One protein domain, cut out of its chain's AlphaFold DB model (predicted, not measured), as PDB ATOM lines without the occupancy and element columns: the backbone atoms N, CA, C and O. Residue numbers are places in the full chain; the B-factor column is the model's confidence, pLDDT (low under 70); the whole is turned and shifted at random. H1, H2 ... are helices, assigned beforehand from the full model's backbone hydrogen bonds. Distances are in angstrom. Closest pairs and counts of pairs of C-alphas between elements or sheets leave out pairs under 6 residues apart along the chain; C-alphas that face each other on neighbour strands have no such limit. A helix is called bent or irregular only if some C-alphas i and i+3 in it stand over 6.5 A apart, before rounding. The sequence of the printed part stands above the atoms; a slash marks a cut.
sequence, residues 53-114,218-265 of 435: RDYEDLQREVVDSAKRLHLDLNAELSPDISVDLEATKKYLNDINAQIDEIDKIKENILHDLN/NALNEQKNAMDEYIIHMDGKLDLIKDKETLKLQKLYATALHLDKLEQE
ATOM      1  N   ARG A  53     -34.622 -34.738 153.021       85.69
ATOM      2  CA  ARG A  53     -33.451 -34.037 152.456       85.69
ATOM      3  C   ARG A  53     -33.780 -32.619 151.991       85.69
ATOM      4  O   ARG A  53     -33.002 -32.011 151.270       85.69
ATOM      5  N   ASP A  54     -34.937 -32.095 152.393       87.44
ATOM      6  CA  ASP A  54     -35.448 -30.823 151.876       87.44
ATOM      7  C   ASP A  54     -34.551 -29.638 152.272       87.44
ATOM      8  O   ASP A  54     -34.330 -28.732 151.466       87.44
ATOM      9  N   TYR A  55     -34.005 -29.655 153.496       87.62
ATOM     10  CA  TYR A  55     -33.094 -28.619 153.992       87.62
ATOM     11  C   TYR A  55     -31.669 -28.776 153.451       87.62
ATOM     12  O   TYR A  55     -31.037 -27.768 153.141       87.62
ATOM     13  N   GLU A  56     -31.197 -30.009 153.243       89.00
ATOM     14  CA  GLU A  56     -29.934 -30.288 152.545       89.00
ATOM     15  C   GLU A  56     -29.976 -29.769 151.095       89.00
ATOM     16  O   GLU A  56     -29.041 -29.114 150.628       89.00
ATOM     17  N   ASP A  57     -31.075 -30.022 150.379       90.06
ATOM     18  CA  ASP A  57     -31.268 -29.530 149.013       90.06
ATOM     19  C   ASP A  57     -31.358 -27.997 148.990       90.06
ATOM     20  O   ASP A  57     -30.690 -27.355 148.176       90.06
ATOM     21  N   LEU A  58     -32.086 -27.391 149.936       90.00
ATOM     22  CA  LEU A  58     -32.120 -25.936 150.095       90.00
ATOM     23  C   LEU A  58     -30.721 -25.359 150.357       90.00
ATOM     24  O   LEU A  58     -30.343 -24.359 149.750       90.00
ATOM     25  N   GLN A  59     -29.939 -25.978 151.242       90.81
ATOM     26  CA  GLN A  59     -28.577 -25.544 151.541       90.81
ATOM     27  C   GLN A  59     -27.720 -25.528 150.269       90.81
ATOM     28  O   GLN A  59     -26.997 -24.559 150.025       90.81
ATOM     29  N   ARG A  60     -27.812 -26.576 149.439       91.88
ATOM     30  CA  ARG A  60     -27.090 -26.646 148.161       91.88
ATOM     31  C   ARG A  60     -27.523 -25.543 147.203       91.88
ATOM     32  O   ARG A  60     -26.658 -24.858 146.667       91.88
ATOM     33  N   GLU A  61     -28.829 -25.328 147.042       92.12
ATOM     34  CA  GLU A  61     -29.362 -24.263 146.183       92.12
ATOM     35  C   GLU A  61     -28.850 -22.876 146.617       92.12
ATOM     36  O   GLU A  61     -28.414 -22.083 145.780       92.12
ATOM     37  N   VAL A  62     -28.817 -22.595 147.926       93.06
ATOM     38  CA  VAL A  62     -28.287 -21.331 148.472       93.06
ATOM     39  C   VAL A  62     -26.793 -21.177 148.189       93.06
ATOM     40  O   VAL A  62     -26.348 -20.103 147.781       93.06
ATOM     41  N   VAL A  63     -26.012 -22.243 148.385       93.19
ATOM     42  CA  VAL A  63     -24.568 -22.250 148.108       93.19
ATOM     43  C   VAL A  63     -24.292 -22.012 146.626       93.19
ATOM     44  O   VAL A  63     -23.384 -21.250 146.291       93.19
ATOM     45  N   ASP A  64     -25.061 -22.630 145.737       93.06
ATOM     46  CA  ASP A  64     -24.884 -22.470 144.297       93.06
ATOM     47  C   ASP A  64     -25.224 -21.042 143.850       93.06
ATOM     48  O   ASP A  64     -24.426 -20.420 143.145       93.06
ATOM     49  N   SER A  65     -26.323 -20.462 144.343       92.12
ATOM     50  CA  SER A  65     -26.648 -19.047 144.111       92.12
ATOM     51  C   SER A  65     -25.573 -18.094 144.649       92.12
ATOM     52  O   SER A  65     -25.196 -17.140 143.969       92.12
ATOM     53  N   ALA A  66     -25.022 -18.356 145.838       92.06
ATOM     54  CA  ALA A  66     -23.957 -17.532 146.410       92.06
ATOM     55  C   ALA A  66     -22.650 -17.614 145.604       92.06
ATOM     56  O   ALA A  66     -22.003 -16.591 145.371       92.06
ATOM     57  N   LYS A  67     -22.286 -18.804 145.105       92.25
ATOM     58  CA  LYS A  67     -21.113 -18.983 144.234       92.25
ATOM     59  C   LYS A  67     -21.218 -18.174 142.948       92.25
ATOM     60  O   LYS A  67     -20.217 -17.592 142.533       92.25
ATOM     61  N   ARG A  68     -22.409 -18.106 142.343       90.75
ATOM     62  CA  ARG A  68     -22.657 -17.285 141.145       90.75
ATOM     63  C   ARG A  68     -22.420 -15.792 141.392       90.75
ATOM     64  O   ARG A  68     -21.992 -15.092 140.487       90.75
ATOM     65  N   LEU A  69     -22.638 -15.322 142.621       89.62
ATOM     66  CA  LEU A  69     -22.351 -13.947 143.055       89.62
ATOM     67  C   LEU A  69     -20.927 -13.766 143.611       89.62
ATOM     68  O   LEU A  69     -20.595 -12.698 144.135       89.62
ATOM     69  N   HIS A  70     -20.083 -14.802 143.554       88.50
ATOM     70  CA  HIS A  70     -18.765 -14.821 144.195       88.50
ATOM     71  C   HIS A  70     -18.830 -14.400 145.675       88.50
ATOM     72  O   HIS A  70     -18.015 -13.601 146.149       88.50
ATOM     73  N   LEU A  71     -19.860 -14.870 146.384       89.19
ATOM     74  CA  LEU A  71     -20.100 -14.579 147.791       89.19
ATOM     75  C   LEU A  71     -19.634 -15.747 148.663       89.19
ATOM     76  O   LEU A  71     -20.116 -16.871 148.515       89.19
ATOM     77  N   ASP A  72     -18.762 -15.447 149.621       86.38
ATOM     78  CA  ASP A  72     -18.391 -16.386 150.672       86.38
ATOM     79  C   ASP A  72     -19.454 -16.364 151.779       86.38
ATOM     80  O   ASP A  72     -19.734 -15.334 152.406       86.38
ATOM     81  N   LEU A  73     -20.094 -17.514 151.991       85.19
ATOM     82  CA  LEU A  73     -21.124 -17.683 153.009       85.19
ATOM     83  C   LEU A  73     -20.487 -18.031 154.355       85.19
ATOM     84  O   LEU A  73     -19.746 -19.006 154.464       85.19
ATOM     85  N   ASN A  74     -20.854 -17.276 155.389       79.88
ATOM     86  CA  ASN A  74     -20.461 -17.539 156.769       79.88
ATOM     87  C   ASN A  74     -21.692 -17.916 157.596       79.88
ATOM     88  O   ASN A  74     -22.742 -17.286 157.480       79.88
ATOM     89  N   ALA A  75     -21.542 -18.913 158.468       74.06
ATOM     90  CA  ALA A  75     -22.604 -19.403 159.350       74.06
ATOM     91  C   ALA A  75     -22.697 -18.628 160.684       74.06
ATOM     92  O   ALA A  75     -23.242 -19.133 161.656       74.06
ATOM     93  N   GLU A  76     -22.135 -17.419 160.763       75.56
ATOM     94  CA  GLU A  76     -22.055 -16.650 162.019       75.56
ATOM     95  C   GLU A  76     -23.359 -15.920 162.381       75.56
ATOM     96  O   GLU A  76     -23.497 -15.403 163.489       75.56
ATOM     97  N   LEU A  77     -24.319 -15.851 161.456       78.31
ATOM     98  CA  LEU A  77     -25.604 -15.201 161.702       78.31
ATOM     99  C   LEU A  77     -26.532 -16.099 162.521       78.31
ATOM    100  O   LEU A  77     -26.552 -17.314 162.350       78.31
ATOM    101  N   SER A  78     -27.350 -15.474 163.371       79.50
ATOM    102  CA  SER A  78     -28.379 -16.178 164.138       79.50
ATOM    103  C   SER A  78     -29.405 -16.821 163.191       79.50
ATOM    104  O   SER A  78     -30.045 -16.084 162.426       79.50
ATOM    105  N   PRO A  79     -29.558 -18.157 163.222       82.06
ATOM    106  CA  PRO A  79     -30.504 -18.866 162.373       82.06
ATOM    107  C   PRO A  79     -31.949 -18.606 162.816       82.06
ATOM    108  O   PRO A  79     -32.217 -18.277 163.972       82.06
ATOM    109  N   ASP A  80     -32.884 -18.758 161.882       81.81
ATOM    110  CA  ASP A  80     -34.313 -18.817 162.186       81.81
ATOM    111  C   ASP A  80     -34.737 -20.266 162.505       81.81
ATOM    112  O   ASP A  80     -34.096 -21.225 162.084       81.81
ATOM    113  N   ILE A  81     -35.850 -20.427 163.228       74.38
ATOM    114  CA  ILE A  81     -36.379 -21.737 163.674       74.38
ATOM    115  C   ILE A  81     -37.345 -22.343 162.632       74.38
ATOM    116  O   ILE A  81     -37.787 -23.485 162.738       74.38
ATOM    117  N   SER A  82     -37.686 -21.588 161.587       81.75
ATOM    118  CA  SER A  82     -38.511 -22.074 160.485       81.75
ATOM    119  C   SER A  82     -38.215 -21.326 159.192       81.75
ATOM    120  O   SER A  82     -37.740 -20.189 159.193       81.75
ATOM    121  N   VAL A  83     -38.511 -21.982 158.071       86.06
ATOM    122  CA  VAL A  83     -38.396 -21.391 156.743       86.06
ATOM    123  C   VAL A  83     -39.546 -21.864 155.863       86.06
ATOM    124  O   VAL A  83     -39.918 -23.037 155.874       86.06
ATOM    125  N   ASP A  84     -40.111 -20.941 155.090       88.50
ATOM    126  CA  ASP A  84     -41.035 -21.279 154.012       88.50
ATOM    127  C   ASP A  84     -40.215 -21.726 152.794       88.50
ATOM    128  O   ASP A  84     -39.557 -20.913 152.135       88.50
ATOM    129  N   LEU A  85     -40.234 -23.031 152.523       86.25
ATOM    130  CA  LEU A  85     -39.465 -23.642 151.442       86.25
ATOM    131  C   LEU A  85     -39.903 -23.132 150.062       86.25
ATOM    132  O   LEU A  85     -39.049 -22.898 149.209       86.25
ATOM    133  N   GLU A  86     -41.199 -22.918 149.829       87.94
ATOM    134  CA  GLU A  86     -41.696 -22.466 148.525       87.94
ATOM    135  C   GLU A  86     -41.322 -21.006 148.266       87.94
ATOM    136  O   GLU A  86     -40.797 -20.671 147.197       87.94
ATOM    137  N   ALA A  87     -41.529 -20.136 149.259       90.25
ATOM    138  CA  ALA A  87     -41.158 -18.728 149.154       90.25
ATOM    139  C   ALA A  87     -39.643 -18.555 148.971       90.25
ATOM    140  O   ALA A  87     -39.196 -17.699 148.201       90.25
ATOM    141  N   THR A  88     -38.856 -19.392 149.645       91.44
ATOM    142  CA  THR A  88     -37.396 -19.376 149.557       91.44
ATOM    143  C   THR A  88     -36.903 -19.847 148.194       91.44
ATOM    144  O   THR A  88     -36.100 -19.152 147.573       91.44
ATOM    145  N   LYS A  89     -37.434 -20.963 147.680       90.56
ATOM    146  CA  LYS A  89     -37.115 -21.450 146.329       90.56
ATOM    147  C   LYS A  89     -37.453 -20.415 145.264       90.56
ATOM    148  O   LYS A  89     -36.655 -20.158 144.366       90.56
ATOM    149  N   LYS A  90     -38.611 -19.758 145.384       93.38
ATOM    150  CA  LYS A  90     -38.989 -18.660 144.486       93.38
ATOM    151  C   LYS A  90     -37.982 -17.510 144.547       93.38
ATOM    152  O   LYS A  90     -37.531 -17.045 143.509       93.38
ATOM    153  N   TYR A  91     -37.597 -17.091 145.749       93.75
ATOM    154  CA  TYR A  91     -36.609 -16.033 145.942       93.75
ATOM    155  C   TYR A  91     -35.243 -16.368 145.315       93.75
ATOM    156  O   TYR A  91     -34.668 -15.518 144.637       93.75
ATOM    157  N   LEU A  92     -34.742 -17.596 145.489       93.56
ATOM    158  CA  LEU A  92     -33.484 -18.038 144.874       93.56
ATOM    159  C   LEU A  92     -33.578 -18.058 143.344       93.56
ATOM    160  O   LEU A  92     -32.673 -17.571 142.666       93.56
ATOM    161  N   ASN A  93     -34.694 -18.543 142.794       93.81
ATOM    162  CA  ASN A  93     -34.944 -18.514 141.353       93.81
ATOM    163  C   ASN A  93     -34.985 -17.084 140.796       93.81
ATOM    164  O   ASN A  93     -34.403 -16.830 139.746       93.81
ATOM    165  N   ASP A  94     -35.614 -16.145 141.506       94.06
ATOM    166  CA  ASP A  94     -35.695 -14.742 141.087       94.06
ATOM    167  C   ASP A  94     -34.309 -14.062 141.068       94.06
ATOM    168  O   ASP A  94     -34.040 -13.225 140.202       94.06
ATOM    169  N   ILE A  95     -33.413 -14.412 142.001       94.19
ATOM    170  CA  ILE A  95     -32.019 -13.934 141.996       94.19
ATOM    171  C   ILE A  95     -31.243 -14.563 140.844       94.19
ATOM    172  O   ILE A  95     -30.605 -13.849 140.073       94.19
ATOM    173  N   ASN A  96     -31.318 -15.886 140.703       93.81
ATOM    174  CA  ASN A  96     -30.617 -16.610 139.647       93.81
ATOM    175  C   ASN A  96     -31.016 -16.102 138.257       93.81
ATOM    176  O   ASN A  96     -30.138 -15.876 137.432       93.81
ATOM    177  N   ALA A  97     -32.302 -15.816 138.036       94.75
ATOM    178  CA  ALA A  97     -32.794 -15.254 136.783       94.75
ATOM    179  C   ALA A  97     -32.218 -13.859 136.480       94.75
ATOM    180  O   ALA A  97     -31.900 -13.565 135.329       94.75
ATOM    181  N   GLN A  98     -32.047 -13.004 137.497       94.06
ATOM    182  CA  GLN A  98     -31.401 -11.695 137.323       94.06
ATOM    183  C   GLN A  98     -29.920 -11.836 136.962       94.06
ATOM    184  O   GLN A  98     -29.421 -11.097 136.113       94.06
ATOM    185  N   ILE A  99     -29.222 -12.792 137.583       93.75
ATOM    186  CA  ILE A  99     -27.823 -13.090 137.258       93.75
ATOM    187  C   ILE A  99     -27.728 -13.622 135.819       93.75
ATOM    188  O   ILE A  99     -26.928 -13.113 135.042       93.75
ATOM    189  N   ASP A 100     -28.596 -14.568 135.437       94.38
ATOM    190  CA  ASP A 100     -28.657 -15.139 134.082       94.38
ATOM    191  C   ASP A 100     -28.878 -14.066 133.007       94.38
ATOM    192  O   ASP A 100     -28.267 -14.112 131.937       94.38
ATOM    193  N   GLU A 101     -29.741 -13.082 133.272       94.81
ATOM    194  CA  GLU A 101     -29.977 -11.970 132.350       94.81
ATOM    195  C   GLU A 101     -28.710 -11.126 132.144       94.81
ATOM    196  O   GLU A 101     -28.355 -10.815 131.003       94.81
ATOM    197  N   ILE A 102     -28.006 -10.786 133.227       93.12
ATOM    198  CA  ILE A 102     -26.781  -9.981 133.161       93.12
ATOM    199  C   ILE A 102     -25.654 -10.751 132.470       93.12
ATOM    200  O   ILE A 102     -24.994 -10.197 131.586       93.12
ATOM    201  N   ASP A 103     -25.458 -12.021 132.822       92.69
ATOM    202  CA  ASP A 103     -24.434 -12.873 132.216       92.69
ATOM    203  C   ASP A 103     -24.670 -13.023 130.713       92.69
ATOM    204  O   ASP A 103     -23.755 -12.809 129.919       92.69
ATOM    205  N   LYS A 104     -25.920 -13.257 130.295       95.00
ATOM    206  CA  LYS A 104     -26.280 -13.333 128.875       95.00
ATOM    207  C   LYS A 104     -26.006 -12.026 128.129       95.00
ATOM    208  O   LYS A 104     -25.544 -12.047 126.989       95.00
ATOM    209  N   ILE A 105     -26.300 -10.878 128.743       93.75
ATOM    210  CA  ILE A 105     -25.982  -9.570 128.154       93.75
ATOM    211  C   ILE A 105     -24.463  -9.430 127.990       93.75
ATOM    212  O   ILE A 105     -24.007  -9.060 126.908       93.75
ATOM    213  N   LYS A 106     -23.678  -9.771 129.019       93.12
ATOM    214  CA  LYS A 106     -22.209  -9.729 128.970       93.12
ATOM    215  C   LYS A 106     -21.635 -10.658 127.905       93.12
ATOM    216  O   LYS A 106     -20.750 -10.232 127.170       93.12
ATOM    217  N   GLU A 107     -22.132 -11.886 127.793       93.81
ATOM    218  CA  GLU A 107     -21.702 -12.844 126.769       93.81
ATOM    219  C   GLU A 107     -21.920 -12.296 125.355       93.81
ATOM    220  O   GLU A 107     -20.999 -12.342 124.539       93.81
ATOM    221  N   ASN A 108     -23.089 -11.704 125.083       93.25
ATOM    222  CA  ASN A 108     -23.369 -11.080 123.787       93.25
ATOM    223  C   ASN A 108     -22.410  -9.914 123.498       93.25
ATOM    224  O   ASN A 108     -21.855  -9.829 122.408       93.25
ATOM    225  N   ILE A 109     -22.151  -9.045 124.481       92.12
ATOM    226  CA  ILE A 109     -21.227  -7.914 124.296       92.12
ATOM    227  C   ILE A 109     -19.798  -8.406 124.072       92.12
ATOM    228  O   ILE A 109     -19.090  -7.867 123.228       92.12
ATOM    229  N   LEU A 110     -19.352  -9.423 124.813       92.69
ATOM    230  CA  LEU A 110     -18.025 -10.012 124.638       92.69
ATOM    231  C   LEU A 110     -17.865 -10.642 123.253       92.69
ATOM    232  O   LEU A 110     -16.787 -10.539 122.662       92.69
ATOM    233  N   HIS A 111     -18.928 -11.262 122.737       91.19
ATOM    234  CA  HIS A 111     -18.973 -11.776 121.376       91.19
ATOM    235  C   HIS A 111     -18.812 -10.646 120.349       91.19
ATOM    236  O   HIS A 111     -17.845 -10.670 119.584       91.19
ATOM    237  N   ASP A 112     -19.651  -9.607 120.417       88.50
ATOM    238  CA  ASP A 112     -19.590  -8.434 119.529       88.50
ATOM    239  C   ASP A 112     -18.221  -7.725 119.603       88.50
ATOM    240  O   ASP A 112     -17.666  -7.256 118.608       88.50
ATOM    241  N   LEU A 113     -17.633  -7.659 120.800       89.75
ATOM    242  CA  LEU A 113     -16.322  -7.058 121.031       89.75
ATOM    243  C   LEU A 113     -15.209  -7.871 120.359       89.75
ATOM    244  O   LEU A 113     -14.261  -7.291 119.818       89.75
ATOM    245  N   ASN A 114     -15.308  -9.202 120.374       88.50
ATOM    246  CA  ASN A 114     -14.369 -10.061 119.662       88.50
ATOM    247  C   ASN A 114     -14.487  -9.885 118.140       88.50
ATOM    248  O   ASN A 114     -13.459  -9.712 117.485       88.50
ATOM    249  N   ASN A 218     -11.269   4.643 114.109       87.25
ATOM    250  CA  ASN A 218     -11.620   5.480 115.258       87.25
ATOM    251  C   ASN A 218     -13.021   5.135 115.785       87.25
ATOM    252  O   ASN A 218     -13.157   4.867 116.976       87.25
ATOM    253  N   ALA A 219     -14.021   5.028 114.907       87.12
ATOM    254  CA  ALA A 219     -15.392   4.678 115.285       87.12
ATOM    255  C   ALA A 219     -15.492   3.293 115.952       87.12
ATOM    256  O   ALA A 219     -16.150   3.142 116.980       87.12
ATOM    257  N   LEU A 220     -14.797   2.282 115.417       88.19
ATOM    258  CA  LEU A 220     -14.763   0.945 116.022       88.19
ATOM    259  C   LEU A 220     -14.041   0.930 117.374       88.19
ATOM    260  O   LEU A 220     -14.461   0.215 118.282       88.19
ATOM    261  N   ASN A 221     -12.971   1.714 117.530       88.88
ATOM    262  CA  ASN A 221     -12.289   1.846 118.819       88.88
ATOM    263  C   ASN A 221     -13.166   2.567 119.854       88.88
ATOM    264  O   ASN A 221     -13.201   2.139 121.004       88.88
ATOM    265  N   GLU A 222     -13.903   3.609 119.462       90.06
ATOM    266  CA  GLU A 222     -14.884   4.276 120.330       90.06
ATOM    267  C   GLU A 222     -16.006   3.319 120.752       90.06
ATOM    268  O   GLU A 222     -16.314   3.223 121.939       90.06
ATOM    269  N   GLN A 223     -16.563   2.549 119.811       89.56
ATOM    270  CA  GLN A 223     -17.578   1.536 120.107       89.56
ATOM    271  C   GLN A 223     -17.044   0.463 121.061       89.56
ATOM    272  O   GLN A 223     -17.728   0.093 122.011       89.56
ATOM    273  N   LYS A 224     -15.817  -0.017 120.837       91.50
ATOM    274  CA  LYS A 224     -15.167  -0.983 121.724       91.50
ATOM    275  C   LYS A 224     -14.993  -0.414 123.135       91.50
ATOM    276  O   LYS A 224     -15.327  -1.102 124.090       91.50
ATOM    277  N   ASN A 225     -14.527   0.829 123.265       91.94
ATOM    278  CA  ASN A 225     -14.394   1.476 124.571       91.94
ATOM    279  C   ASN A 225     -15.758   1.596 125.273       91.94
ATOM    280  O   ASN A 225     -15.861   1.282 126.453       91.94
ATOM    281  N   ALA A 226     -16.814   1.967 124.544       92.06
ATOM    282  CA  ALA A 226     -18.170   2.018 125.089       92.06
ATOM    283  C   ALA A 226     -18.686   0.632 125.524       92.06
ATOM    284  O   ALA A 226     -19.366   0.514 126.541       92.06
ATOM    285  N   MET A 227     -18.353  -0.430 124.780       92.56
ATOM    286  CA  MET A 227     -18.663  -1.814 125.157       92.56
ATOM    287  C   MET A 227     -17.901  -2.246 126.417       92.56
ATOM    288  O   MET A 227     -18.513  -2.820 127.316       92.56
ATOM    289  N   ASP A 228     -16.603  -1.937 126.510       92.06
ATOM    290  CA  ASP A 228     -15.776  -2.201 127.695       92.06
ATOM    291  C   ASP A 228     -16.348  -1.474 128.935       92.06
ATOM    292  O   ASP A 228     -16.511  -2.081 129.995       92.06
ATOM    293  N   GLU A 229     -16.745  -0.201 128.802       93.81
ATOM    294  CA  GLU A 229     -17.429   0.552 129.867       93.81
ATOM    295  C   GLU A 229     -18.771  -0.079 130.262       93.81
ATOM    296  O   GLU A 229     -19.115  -0.145 131.445       93.81
ATOM    297  N   TYR A 230     -19.534  -0.579 129.290       93.94
ATOM    298  CA  TYR A 230     -20.816  -1.218 129.558       93.94
ATOM    299  C   TYR A 230     -20.661  -2.570 130.270       93.94
ATOM    300  O   TYR A 230     -21.481  -2.894 131.129       93.94
ATOM    301  N   ILE A 231     -19.594  -3.330 129.984       93.12
ATOM    302  CA  ILE A 231     -19.235  -4.542 130.740       93.12
ATOM    303  C   ILE A 231     -18.956  -4.184 132.203       93.12
ATOM    304  O   ILE A 231     -19.550  -4.791 133.090       93.12
ATOM    305  N   ILE A 232     -18.144  -3.151 132.455       94.00
ATOM    306  CA  ILE A 232     -17.857  -2.669 133.819       94.00
ATOM    307  C   ILE A 232     -19.152  -2.254 134.530       94.00
ATOM    308  O   ILE A 232     -19.354  -2.554 135.706       94.00
ATOM    309  N   HIS A 233     -20.064  -1.589 133.821       93.88
ATOM    310  CA  HIS A 233     -21.366  -1.228 134.372       93.88
ATOM    311  C   HIS A 233     -22.230  -2.459 134.709       93.88
ATOM    312  O   HIS A 233     -22.949  -2.442 135.709       93.88
ATOM    313  N   MET A 234     -22.165  -3.535 133.916       92.88
ATOM    314  CA  MET A 234     -22.837  -4.802 134.232       92.88
ATOM    315  C   MET A 234     -22.212  -5.516 135.432       92.88
ATOM    316  O   MET A 234     -22.953  -6.019 136.274       92.88
ATOM    317  N   ASP A 235     -20.886  -5.497 135.562       92.56
ATOM    318  CA  ASP A 235     -20.196  -6.001 136.755       92.56
ATOM    319  C   ASP A 235     -20.639  -5.231 138.007       92.56
ATOM    320  O   ASP A 235     -21.036  -5.834 139.002       92.56
ATOM    321  N   GLY A 236     -20.728  -3.901 137.918       93.75
ATOM    322  CA  GLY A 236     -21.259  -3.075 139.003       93.75
ATOM    323  C   GLY A 236     -22.713  -3.403 139.371       93.75
ATOM    324  O   GLY A 236     -23.087  -3.321 140.539       93.75
ATOM    325  N   LYS A 237     -23.555  -3.818 138.411       93.88
ATOM    326  CA  LYS A 237     -24.910  -4.307 138.722       93.88
ATOM    327  C   LYS A 237     -24.891  -5.630 139.486       93.88
ATOM    328  O   LYS A 237     -25.711  -5.790 140.388       93.88
ATOM    329  N   LEU A 238     -23.990  -6.552 139.144       92.81
ATOM    330  CA  LEU A 238     -23.823  -7.804 139.888       92.81
ATOM    331  C   LEU A 238     -23.357  -7.530 141.320       92.81
ATOM    332  O   LEU A 238     -23.915  -8.109 142.248       92.81
ATOM    333  N   ASP A 239     -22.425  -6.594 141.508       93.19
ATOM    334  CA  ASP A 239     -21.974  -6.175 142.839       93.19
ATOM    335  C   ASP A 239     -23.116  -5.565 143.665       93.19
ATOM    336  O   ASP A 239     -23.289  -5.899 144.834       93.19
ATOM    337  N   LEU A 240     -23.979  -4.744 143.056       94.00
ATOM    338  CA  LEU A 240     -25.162  -4.203 143.740       94.00
ATOM    339  C   LEU A 240     -26.151  -5.298 144.166       94.00
ATOM    340  O   LEU A 240     -26.728  -5.217 145.253       94.00
ATOM    341  N   ILE A 241     -26.366  -6.315 143.323       93.19
ATOM    342  CA  ILE A 241     -27.193  -7.478 143.678       93.19
ATOM    343  C   ILE A 241     -26.536  -8.237 144.829       93.19
ATOM    344  O   ILE A 241     -27.202  -8.551 145.814       93.19
ATOM    345  N   LYS A 242     -25.226  -8.483 144.742       93.00
ATOM    346  CA  LYS A 242     -24.455  -9.148 145.789       93.00
ATOM    347  C   LYS A 242     -24.601  -8.425 147.122       93.00
ATOM    348  O   LYS A 242     -25.027  -9.047 148.091       93.00
ATOM    349  N   ASP A 243     -24.323  -7.129 147.180       92.19
ATOM    350  CA  ASP A 243     -24.390  -6.346 148.418       92.19
ATOM    351  C   ASP A 243     -25.799  -6.343 149.019       92.19
ATOM    352  O   ASP A 243     -25.975  -6.506 150.229       92.19
ATOM    353  N   LYS A 244     -26.823  -6.216 148.169       93.56
ATOM    354  CA  LYS A 244     -28.225  -6.217 148.592       93.56
ATOM    355  C   LYS A 244     -28.662  -7.568 149.165       93.56
ATOM    356  O   LYS A 244     -29.385  -7.604 150.160       93.56
ATOM    357  N   GLU A 245     -28.268  -8.665 148.527       93.06
ATOM    358  CA  GLU A 245     -28.762 -10.004 148.859       93.06
ATOM    359  C   GLU A 245     -27.852 -10.750 149.858       93.06
ATOM    360  O   GLU A 245     -28.290 -11.730 150.461       93.06
ATOM    361  N   THR A 246     -26.629 -10.262 150.118       91.44
ATOM    362  CA  THR A 246     -25.627 -10.903 151.000       91.44
ATOM    363  C   THR A 246     -26.193 -11.288 152.362       91.44
ATOM    364  O   THR A 246     -26.133 -12.455 152.747       91.44
ATOM    365  N   LEU A 247     -26.779 -10.333 153.090       90.56
ATOM    366  CA  LEU A 247     -27.263 -10.579 154.452       90.56
ATOM    367  C   LEU A 247     -28.383 -11.625 154.471       90.56
ATOM    368  O   LEU A 247     -28.446 -12.462 155.370       90.56
ATOM    369  N   LYS A 248     -29.259 -11.598 153.462       91.19
ATOM    370  CA  LYS A 248     -30.384 -12.526 153.364       91.19
ATOM    371  C   LYS A 248     -29.925 -13.930 152.971       91.19
ATOM    372  O   LYS A 248     -30.385 -14.885 153.589       91.19
ATOM    373  N   LEU A 249     -28.999 -14.061 152.019       92.12
ATOM    374  CA  LEU A 249     -28.416 -15.349 151.628       92.12
ATOM    375  C   LEU A 249     -27.604 -15.979 152.764       92.12
ATOM    376  O   LEU A 249     -27.754 -17.170 153.022       92.12
ATOM    377  N   GLN A 250     -26.800 -15.195 153.487       92.19
ATOM    378  CA  GLN A 250     -26.054 -15.691 154.649       92.19
ATOM    379  C   GLN A 250     -26.990 -16.143 155.773       92.19
ATOM    380  O   GLN A 250     -26.794 -17.218 156.336       92.19
ATOM    381  N   LYS A 251     -28.038 -15.361 156.074       91.44
ATOM    382  CA  LYS A 251     -29.033 -15.756 157.076       91.44
ATOM    383  C   LYS A 251     -29.749 -17.037 156.660       91.44
ATOM    384  O   LYS A 251     -29.881 -17.952 157.461       91.44
ATOM    385  N   LEU A 252     -30.164 -17.123 155.398       92.06
ATOM    386  CA  LEU A 252     -30.832 -18.300 154.865       92.06
ATOM    387  C   LEU A 252     -29.934 -19.542 154.907       92.06
ATOM    388  O   LEU A 252     -30.412 -20.619 155.244       92.06
ATOM    389  N   TYR A 253     -28.644 -19.388 154.614       92.75
ATOM    390  CA  TYR A 253     -27.661 -20.462 154.724       92.75
ATOM    391  C   TYR A 253     -27.504 -20.958 156.168       92.75
ATOM    392  O   TYR A 253     -27.552 -22.163 156.406       92.75
ATOM    393  N   ALA A 254     -27.372 -20.042 157.136       92.31
ATOM    394  CA  ALA A 254     -27.304 -20.389 158.556       92.31
ATOM    395  C   ALA A 254     -28.586 -21.097 159.029       92.31
ATOM    396  O   ALA A 254     -28.512 -22.128 159.693       92.31
ATOM    397  N   THR A 255     -29.758 -20.595 158.626       91.75
ATOM    398  CA  THR A 255     -31.055 -21.230 158.898       91.75
ATOM    399  C   THR A 255     -31.142 -22.626 158.281       91.75
ATOM    400  O   THR A 255     -31.532 -23.560 158.968       91.75
ATOM    401  N   ALA A 256     -30.754 -22.806 157.015       92.06
ATOM    402  CA  ALA A 256     -30.800 -24.110 156.354       92.06
ATOM    403  C   ALA A 256     -29.884 -25.137 157.041       92.06
ATOM    404  O   ALA A 256     -30.307 -26.266 157.258       92.06
ATOM    405  N   LEU A 257     -28.673 -24.731 157.447       91.62
ATOM    406  CA  LEU A 257     -27.758 -25.565 158.234       91.62
ATOM    407  C   LEU A 257     -28.356 -25.988 159.580       91.62
ATOM    408  O   LEU A 257     -28.245 -27.148 159.968       91.62
ATOM    409  N   HIS A 258     -28.972 -25.042 160.293       91.00
ATOM    410  CA  HIS A 258     -29.606 -25.311 161.582       91.00
ATOM    411  C   HIS A 258     -30.778 -26.281 161.435       91.00
ATOM    412  O   HIS A 258     -30.848 -27.289 162.128       91.00
ATOM    413  N   LEU A 259     -31.665 -26.023 160.473       90.88
ATOM    414  CA  LEU A 259     -32.825 -26.873 160.216       90.88
ATOM    415  C   LEU A 259     -32.431 -28.270 159.727       90.88
ATOM    416  O   LEU A 259     -33.065 -29.231 160.143       90.88
ATOM    417  N   ASP A 260     -31.384 -28.404 158.906       91.00
ATOM    418  CA  ASP A 260     -30.865 -29.714 158.486       91.00
ATOM    419  C   ASP A 260     -30.327 -30.519 159.676       91.00
ATOM    420  O   ASP A 260     -30.613 -31.708 159.811       91.00
ATOM    421  N   LYS A 261     -29.621 -29.861 160.603       90.19
ATOM    422  CA  LYS A 261     -29.170 -30.496 161.845       90.19
ATOM    423  C   LYS A 261     -30.356 -30.996 162.678       90.19
ATOM    424  O   LYS A 261     -30.363 -32.158 163.076       90.19
ATOM    425  N   LEU A 262     -31.376 -30.159 162.887       90.25
ATOM    426  CA  LEU A 262     -32.594 -30.558 163.603       90.25
ATOM    427  C   LEU A 262     -33.353 -31.681 162.870       90.25
ATOM    428  O   LEU A 262     -33.909 -32.577 163.497       90.25
ATOM    429  N   GLU A 263     -33.354 -31.681 161.538       89.50
ATOM    430  CA  GLU A 263     -33.976 -32.731 160.727       89.50
ATOM    431  C   GLU A 263     -33.309 -34.096 160.957       89.50
ATOM    432  O   GLU A 263     -33.999 -35.112 161.058       89.50
ATOM    433  N   GLN A 264     -31.981 -34.124 161.115       88.19
ATOM    434  CA  GLN A 264     -31.231 -35.337 161.456       88.19
ATOM    435  C   GLN A 264     -31.581 -35.861 162.860       88.19
ATOM    436  O   GLN A 264     -31.630 -37.073 163.070       88.19
ATOM    437  N   GLU A 265     -31.926 -34.981 163.807       87.75
ATOM    438  CA  GLU A 265     -32.355 -35.376 165.157       87.75
ATOM    439  C   GLU A 265     -33.717 -36.084 165.196       87.75
ATOM    440  O   GLU A 265     -34.069 -36.705 166.205       87.75
TER     441      GLU A 265
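Overview. This is residues 53 to 114 and 218 to 265 of the 435 residues of an uncharacterized protein of Erysipelotrichaceae bacterium (UniProt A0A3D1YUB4). A long bent helix, H3, runs the length of a loose rod, with H2 beside its first arm, H3a, and H1 beside its second, H3b. The printed part has 110 residues, with three named helices in the order H1, H2, H3: all helix. The radius of gyration of the C-alphas is 18.0 A; the spans are 67 by 22 by 18 A.

Arrangement. H1, residues 54 to 68, touches H2, residues 85 to 114, the same way at a shallow tilt of 25 degrees, closest at C-alphas Ser 65 and Asn 96, 6.5 A. H3, residues 218 to 265, assigned as one helix by its hydrogen bonds, is bent: C-alphas 244 and 247 are 7.4 A apart. Arm H3a, residues 218 to 244, touches H2, closest at C-alphas Lys 224 and Leu 113, 6.2 A. Arm H3b, residues 247 to 265, touches H1, closest at C-alphas Asp 260 and Tyr 55, 5.1 A. In H1, H2, H3a and H3b every O i to N i+4 pair is within hydrogen-bond range.

Along the chain. H1 spans 21.5 A from C-alpha 54 at (-35.448, -30.823, 151.876). H2 spans 42.7 A, H3a 39.0 A, and H3b 27.5 A to C-alpha 265 at (-32.355, -35.376, 165.157).

Size, cuts and confidence. Residues 115 to 217 are not printed; C-alphas 114 and 218 are 16.4 A apart across the cut. The H1 to H2 link is long, 16 residues. No printed residue is under 70 in pLDDT.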